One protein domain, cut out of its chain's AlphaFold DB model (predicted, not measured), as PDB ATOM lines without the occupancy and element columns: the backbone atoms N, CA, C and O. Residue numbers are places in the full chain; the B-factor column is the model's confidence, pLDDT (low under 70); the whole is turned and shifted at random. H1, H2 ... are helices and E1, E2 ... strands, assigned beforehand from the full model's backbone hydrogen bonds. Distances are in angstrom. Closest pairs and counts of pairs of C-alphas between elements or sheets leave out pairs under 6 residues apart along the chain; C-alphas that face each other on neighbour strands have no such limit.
ATOM      1  N   PHE A   4     138.480 106.940 129.469       93.19
ATOM      2  CA  PHE A   4     138.715 106.820 128.035       93.19
ATOM      3  C   PHE A   4     138.292 108.123 127.356       93.19
ATOM      4  O   PHE A   4     137.137 108.535 127.450       93.19
ATOM      5  N   VAL A   5     139.240 108.806 126.722       92.94
ATOM      6  CA  VAL A   5     139.031 110.110 126.087       92.94
ATOM      7  C   VAL A   5     138.942 109.911 124.584       92.94
ATOM      8  O   VAL A   5     139.947 109.609 123.942       92.94
ATOM      9  N   VAL A   6     137.751 110.116 124.023       93.12
ATOM     10  CA  VAL A   6     137.533 110.086 122.571       93.12
ATOM     11  C   VAL A   6     138.068 111.380 121.966       93.12
ATOM     12  O   VAL A   6     137.557 112.465 122.247       93.12
ATOM     13  N   THR A   7     139.127 111.292 121.163       91.31
ATOM     14  CA  THR A   7     139.733 112.464 120.521       91.31
ATOM     15  C   THR A   7     140.536 112.086 119.285       91.31
ATOM     16  O   THR A   7     141.296 111.126 119.283       91.31
ATOM     17  N   HIS A   8     140.450 112.909 118.241       91.06
ATOM     18  CA  HIS A   8     141.331 112.805 117.071       91.06
ATOM     19  C   HIS A   8     142.685 113.503 117.267       91.06
ATOM     20  O   HIS A   8     143.528 113.493 116.375       91.06
ATOM     21  N   ARG A   9     142.889 114.174 118.405       88.50
ATOM     22  CA  ARG A   9     144.134 114.877 118.734       88.50
ATOM     23  C   ARG A   9     144.973 114.045 119.696       88.50
ATOM     24  O   ARG A   9     144.395 113.474 120.623       88.50
ATOM     25  N   PRO A  10     146.309 114.028 119.535       84.75
ATOM     26  CA  PRO A  10     147.185 113.374 120.496       84.75
ATOM     27  C   PRO A  10     147.066 114.030 121.882       84.75
ATOM     28  O   PRO A  10     146.598 115.174 121.986       84.75
ATOM     29  N   PRO A  11     147.514 113.339 122.946       84.75
ATOM     30  CA  PRO A  11     147.594 113.925 124.276       84.75
ATOM     31  C   PRO A  11     148.355 115.262 124.239       84.75
ATOM     32  O   PRO A  11     149.345 115.379 123.508       84.75
ATOM     33  N   PRO A  12     147.927 116.276 125.009       85.25
ATOM     34  CA  PRO A  12     148.630 117.552 125.076       85.25
ATOM     35  C   PRO A  12     150.106 117.381 125.466       85.25
ATOM     36  O   PRO A  12     150.453 116.522 126.279       85.25
ATOM     37  N   ALA A  13     150.983 118.227 124.920       82.75
ATOM     38  CA  ALA A  13     152.394 118.227 125.297       82.75
ATOM     39  C   ALA A  13     152.547 118.502 126.805       82.75
ATOM     40  O   ALA A  13     151.941 119.431 127.334       82.75
ATOM     41  N   GLY A  14     153.350 117.688 127.494       76.62
ATOM     42  CA  GLY A  14     153.521 117.789 128.948       76.62
ATOM     43  C   GLY A  14     152.392 117.157 129.769       76.62
ATOM     44  O   GLY A  14     152.354 117.355 130.982       76.62
ATOM     45  N   TRP A  15     151.490 116.385 129.148       78.38
ATOM     46  CA  TRP A  15     150.515 115.573 129.872       78.38
ATOM     47  C   TRP A  15     151.224 114.479 130.680       78.38
ATOM     48  O   TRP A  15     151.530 113.397 130.178       78.38
ATOM     49  N   ALA A  16     151.499 114.767 131.949       69.50
ATOM     50  CA  ALA A  16     151.871 113.749 132.914       69.50
ATOM     51  C   ALA A  16     150.610 112.960 133.268       69.50
ATOM     52  O   ALA A  16     149.595 113.555 133.634       69.50
ATOM     53  N   ALA A  17     150.667 111.631 133.154       64.00
ATOM     54  CA  ALA A  17     149.610 110.764 133.653       64.00
ATOM     55  C   ALA A  17     149.279 111.174 135.097       64.00
ATOM     56  O   ALA A  17     150.113 111.073 135.996       64.00
ATOM     57  N   THR A  18     148.089 111.741 135.288       64.06
ATOM     58  CA  THR A  18     147.609 112.163 136.607       64.06
ATOM     59  C   THR A  18     147.355 110.938 137.498       64.06
ATOM     60  O   THR A  18     147.556 109.796 137.095       64.06
ATOM     61  N   THR A  19     146.815 111.151 138.698       65.88
ATOM     62  CA  THR A  19     146.367 110.082 139.608       65.88
ATOM     63  C   THR A  19     145.329 109.121 138.990       65.88
ATOM     64  O   THR A  19     145.137 108.024 139.511       65.88
ATOM     65  N   ALA A  20     144.658 109.492 137.889       69.38
ATOM     66  CA  ALA A  20     143.737 108.617 137.160       69.38
ATOM     67  C   ALA A  20     144.361 108.089 135.848       69.38
ATOM     68  O   ALA A  20     144.979 108.868 135.117       69.38
ATOM     69  N   PRO A  21     144.177 106.795 135.511       84.62
ATOM     70  CA  PRO A  21     144.656 106.243 134.251       84.62
ATOM     71  C   PRO A  21     143.772 106.731 133.096       84.62
ATOM     72  O   PRO A  21     142.617 106.320 132.973       84.62
ATOM     73  N   PHE A  22     144.328 107.628 132.278       89.19
ATOM     74  CA  PHE A  22     143.707 108.143 131.059       89.19
ATOM     75  C   PHE A  22     144.195 107.365 129.836       89.19
ATOM     76  O   PHE A  22     145.398 107.312 129.576       89.19
ATOM     77  N   THR A  23     143.254 106.845 129.058       91.19
ATOM     78  CA  THR A  23     143.491 106.226 127.753       91.19
ATOM     79  C   THR A  23     142.884 107.119 126.680       91.19
ATOM     80  O   THR A  23     141.703 107.451 126.740       91.19
ATOM     81  N   PHE A  24     143.678 107.533 125.698       91.75
ATOM     82  CA  PHE A  24     143.195 108.336 124.575       91.75
ATOM     83  C   PHE A  24     142.827 107.402 123.422       91.75
ATOM     84  O   PHE A  24     143.654 106.597 123.002       91.75
ATOM     85  N   VAL A  25     141.592 107.506 122.930       93.69
ATOM     86  CA  VAL A  25     141.038 106.645 121.878       93.69
ATOM     87  C   VAL A  25     140.675 107.512 120.674       93.69
ATOM     88  O   VAL A  25     139.884 108.449 120.790       93.69
ATOM     89  N   SER A  26     141.263 107.210 119.516       92.06
ATOM     90  CA  SER A  26     141.051 107.957 118.267       92.06
ATOM     91  C   SER A  26     139.958 107.389 117.372       92.06
ATOM     92  O   SER A  26     139.461 108.100 116.496       92.06
ATOM     93  N   ASP A  27     139.569 106.136 117.601       89.94
ATOM     94  CA  ASP A  27     138.821 105.330 116.629       89.94
ATOM     95  C   ASP A  27     137.310 105.319 116.908       89.94
ATOM     96  O   ASP A  27     136.624 104.332 116.655       89.94
ATOM     97  N   GLY A  28     136.792 106.421 117.451       89.81
ATOM     98  CA  GLY A  28     135.361 106.612 117.693       89.81
ATOM     99  C   GLY A  28     134.877 106.197 119.084       89.81
ATOM    100  O   GLY A  28     135.644 105.774 119.955       89.81
ATOM    101  N   VAL A  29     133.574 106.388 119.302       92.81
ATOM    102  CA  VAL A  29     132.928 106.209 120.609       92.81
ATOM    103  C   VAL A  29     132.686 104.737 120.930       92.81
ATOM    104  O   VAL A  29     132.841 104.330 122.076       92.81
ATOM    105  N   GLU A  30     132.389 103.919 119.923       93.75
ATOM    106  CA  GLU A  30     132.107 102.492 120.064       93.75
ATOM    107  C   GLU A  30     133.340 101.738 120.571       93.75
ATOM    108  O   GLU A  30     133.250 100.976 121.532       93.75
ATOM    109  N   ASN A  31     134.515 102.012 119.990       94.38
ATOM    110  CA  ASN A  31     135.773 101.415 120.445       94.38
ATOM    111  C   ASN A  31     136.119 101.861 121.877       94.38
ATOM    112  O   ASN A  31     136.551 101.056 122.701       94.38
ATOM    113  N   ALA A  32     135.890 103.135 122.206       94.94
ATOM    114  CA  ALA A  32     136.141 103.640 123.553       94.94
ATOM    115  C   ALA A  32     135.229 102.985 124.603       94.94
ATOM    116  O   ALA A  32     135.706 102.639 125.684       94.94
ATOM    117  N   ILE A  33     133.946 102.779 124.283       94.56
ATOM    118  CA  ILE A  33     132.996 102.078 125.158       94.56
ATOM    119  C   ILE A  33     133.403 100.611 125.317       94.56
ATOM    120  O   ILE A  33     133.458 100.128 126.444       94.56
ATOM    121  N   ALA A  34     133.766  99.921 124.232       94.88
ATOM    122  CA  ALA A  34     134.202  98.526 124.290       94.88
ATOM    123  C   ALA A  34     135.412  98.336 125.223       94.88
ATOM    124  O   ALA A  34     135.356  97.529 126.150       94.88
ATOM    125  N   GLN A  35     136.464  99.145 125.054       95.25
ATOM    126  CA  GLN A  35     137.642  99.108 125.931       95.25
ATOM    127  C   GLN A  35     137.298  99.464 127.384       95.25
ATOM    128  O   GLN A  35     137.838  98.877 128.324       95.25
ATOM    129  N   ALA A  36     136.384 100.417 127.592       94.62
ATOM    130  CA  ALA A  36     135.924 100.766 128.927       94.62
ATOM    131  C   ALA A  36     135.189  99.604 129.605       94.62
ATOM    132  O   ALA A  36     135.455  99.337 130.778       94.62
ATOM    133  N   CYS A  37     134.334  98.884 128.876       94.31
ATOM    134  CA  CYS A  37     133.633  97.701 129.367       94.31
ATOM    135  C   CYS A  37     134.604  96.572 129.737       94.31
ATOM    136  O   CYS A  37     134.469  95.982 130.809       94.31
ATOM    137  N   GLU A  38     135.630  96.316 128.918       95.19
ATOM    138  CA  GLU A  38     136.663  95.311 129.220       95.19
ATOM    139  C   GLU A  38     137.375  95.594 130.550       95.19
ATOM    140  O   GLU A  38     137.578  94.694 131.366       95.19
ATOM    141  N   VAL A  39     137.712  96.859 130.812       94.88
ATOM    142  CA  VAL A  39     138.376  97.265 132.059       94.88
ATOM    143  C   VAL A  39     137.396  97.357 133.238       94.88
ATOM    144  O   VAL A  39     137.769  97.138 134.399       94.88
ATOM    145  N   ALA A  40     136.133  97.698 132.981       93.38
ATOM    146  CA  ALA A  40     135.096  97.784 134.004       93.38
ATOM    147  C   ALA A  40     134.671  96.401 134.525       93.38
ATOM    148  O   ALA A  40     134.366  96.277 135.718       93.38
ATOM    149  N   GLY A  41     134.705  95.371 133.674       92.38
ATOM    150  CA  GLY A  41     134.242  94.027 133.997       92.38
ATOM    151  C   GLY A  41     132.732  94.020 134.239       92.38
ATOM    152  O   GLY A  41     131.952  94.233 133.323       92.38
ATOM    153  N   HIS A  42     132.315  93.798 135.487       91.62
ATOM    154  CA  HIS A  42     130.898  93.762 135.881       91.62
ATOM    155  C   HIS A  42     130.362  95.094 136.434       91.62
ATOM    156  O   HIS A  42     129.302  95.113 137.054       91.62
ATOM    157  N   ARG A  43     131.114  96.192 136.299       93.69
ATOM    158  CA  ARG A  43     130.699  97.525 136.765       93.69
ATOM    159  C   ARG A  43     130.134  98.351 135.617       93.69
ATOM    160  O   ARG A  43     130.512  98.146 134.469       93.69
ATOM    161  N   ASP A  44     129.329  99.346 135.965       94.19
ATOM    162  CA  ASP A  44     128.776 100.291 134.999       94.19
ATOM    163  C   ASP A  44     129.865 101.177 134.372       94.19
ATOM    164  O   ASP A  44     130.830 101.586 135.032       94.19
ATOM    165  N   VAL A  45     129.673 101.517 133.096       94.06
ATOM    166  CA  VAL A  45     130.502 102.469 132.350       94.06
ATOM    167  C   VAL A  45     129.713 103.759 132.149       94.06
ATOM    168  O   VAL A  45     128.696 103.790 131.464       94.06
ATOM    169  N   GLY A  46     130.196 104.849 132.743       93.31
ATOM    170  CA  GLY A  46     129.603 106.171 132.560       93.31
ATOM    171  C   GLY A  46     130.130 106.861 131.303       93.31
ATOM    172  O   GLY A  46     131.341 107.023 131.147       93.31
ATOM    173  N   VAL A  47     129.227 107.343 130.447       92.94
ATOM    174  CA  VAL A  47     129.573 108.224 129.322       92.94
ATOM    175  C   VAL A  47     129.448 109.680 129.770       92.94
ATOM    176  O   VAL A  47     128.382 110.130 130.192       92.94
ATOM    177  N   GLY A  48     130.557 110.421 129.710       87.81
ATOM    178  CA  GLY A  48     130.606 111.825 130.121       87.81
ATOM    179  C   GLY A  48     129.768 112.744 129.217       87.81
ATOM    180  O   GLY A  48     129.597 112.449 128.034       87.81
ATOM    181  N   PRO A  49     129.257 113.874 129.745       79.94
ATOM    182  CA  PRO A  49     128.425 114.805 128.987       79.94
ATOM    183  C   PRO A  49     129.199 115.470 127.840       79.94
ATOM    184  O   PRO A  49     130.409 115.673 127.920       79.94
ATOM    185  N   GLY A  50     128.485 115.876 126.787       84.12
ATOM    186  CA  GLY A  50     129.058 116.537 125.610       84.12
ATOM    187  C   GLY A  50     128.658 115.838 124.313       84.12
ATOM    188  O   GLY A  50     127.622 115.176 124.264       84.12
ATOM    189  N   GLY A  51     129.480 115.990 123.270       84.75
ATOM    190  CA  GLY A  51     129.251 115.348 121.967       84.75
ATOM    191  C   GLY A  51     129.208 113.821 122.053       84.75
ATOM    192  O   GLY A  51     128.353 113.201 121.434       84.75
ATOM    193  N   THR A  52     130.015 113.230 122.937       88.44
ATOM    194  CA  THR A  52     130.123 111.775 123.110       88.44
ATOM    195  C   THR A  52     128.802 111.109 123.500       88.44
ATOM    196  O   THR A  52     128.545 109.987 123.080       88.44
ATOM    197  N   VAL A  53     127.924 111.793 124.250       90.06
ATOM    198  CA  VAL A  53     126.581 111.266 124.563       90.06
ATOM    199  C   VAL A  53     125.717 111.191 123.307       90.06
ATOM    200  O   VAL A  53     124.982 110.227 123.132       90.06
ATOM    201  N   ALA A  54     125.790 112.200 122.436       87.81
ATOM    202  CA  ALA A  54     125.036 112.208 121.186       87.81
ATOM    203  C   ALA A  54     125.548 111.133 120.217       87.81
ATOM    204  O   ALA A  54     124.739 110.455 119.581       87.81
ATOM    205  N   ASP A  55     126.866 110.940 120.155       89.50
ATOM    206  CA  ASP A  55     127.494 109.899 119.341       89.50
ATOM    207  C   ASP A  55     127.098 108.502 119.850       89.50
ATOM    208  O   ASP A  55     126.584 107.688 119.087       89.50
ATOM    209  N   ALA A  56     127.216 108.252 121.162       91.00
ATOM    210  CA  ALA A  56     126.828 106.981 121.780       91.00
ATOM    211  C   ALA A  56     125.325 106.684 121.634       91.00
ATOM    212  O   ALA A  56     124.937 105.540 121.394       91.00
ATOM    213  N   LEU A  57     124.474 107.712 121.740       90.56
ATOM    214  CA  LEU A  57     123.034 107.584 121.513       90.56
ATOM    215  C   LEU A  57     122.729 107.216 120.055       90.56
ATOM    216  O   LEU A  57     121.893 106.354 119.807       90.56
ATOM    217  N   SER A  58     123.415 107.845 119.098       89.75
ATOM    218  CA  SER A  58     123.237 107.569 117.665       89.75
ATOM    219  C   SER A  58     123.729 106.170 117.283       89.75
ATOM    220  O   SER A  58     123.130 105.528 116.423       89.75
ATOM    221  N   ALA A  59     124.773 105.683 117.956       89.62
ATOM    222  CA  ALA A  59     125.313 104.334 117.803       89.62
ATOM    223  C   ALA A  59     124.513 103.248 118.556       89.62
ATOM    224  O   ALA A  59     124.840 102.065 118.457       89.62
ATOM    225  N   GLY A  60     123.482 103.624 119.326       91.81
ATOM    226  CA  GLY A  60     122.666 102.685 120.103       91.81
ATOM    227  C   GLY A  60     123.428 101.971 121.227       91.81
ATOM    228  O   GLY A  60     123.068 100.857 121.584       91.81
TER     229      GLY A  60
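This is residues 4 to 60 of the 89 residues of an uncharacterized protein of Kibdelosporangium phytohabitans (UniProt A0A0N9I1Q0). Two short strands, E1 and E2, lie side by side with helix H1 packed on them, and H2 makes a corner with the first residues of H1. Between the strands a loop sticks out with residues 12 to 20. The 57 printed residues hold two named strands, parallel, then two named helices: a mixed class, with under half of the residues in named elements. The whole is only just compact, close to loose, with a radius of gyration of the C-alphas of 12.0 A and spans of 35 by 25 by 18 A.

E1, residues 4 to 6, and E2, residues 22 to 25, are parallel neighbours; N 5 and O 23, 2.8 A apart, are within hydrogen-bond range. H1, residues 29 to 40, comes closest to E1 at the C-alphas of Phe 4 and Ala 32, 6.1 A. H2, residues 51 to 58, touches residues 29 to 30 of H1 alone, about perpendicular at 86 degrees; the closest C-alphas are those of Val 29 and Ala 56, 6.3 A. In H1 and H2 every O i to N i+4 pair is within hydrogen-bond range.

E1, 6.5 A, begins at C-alpha 4 (138.715, 106.820, 128.035). E2 measures 9.7 A, H1 16.0 A. H2, 10.7 A, ends at C-alpha 58 (123.237, 107.569, 117.665).

The printed part has no cut. The link from E1 to E2 is long, and its residues 16 to 20 have pLDDT under 70.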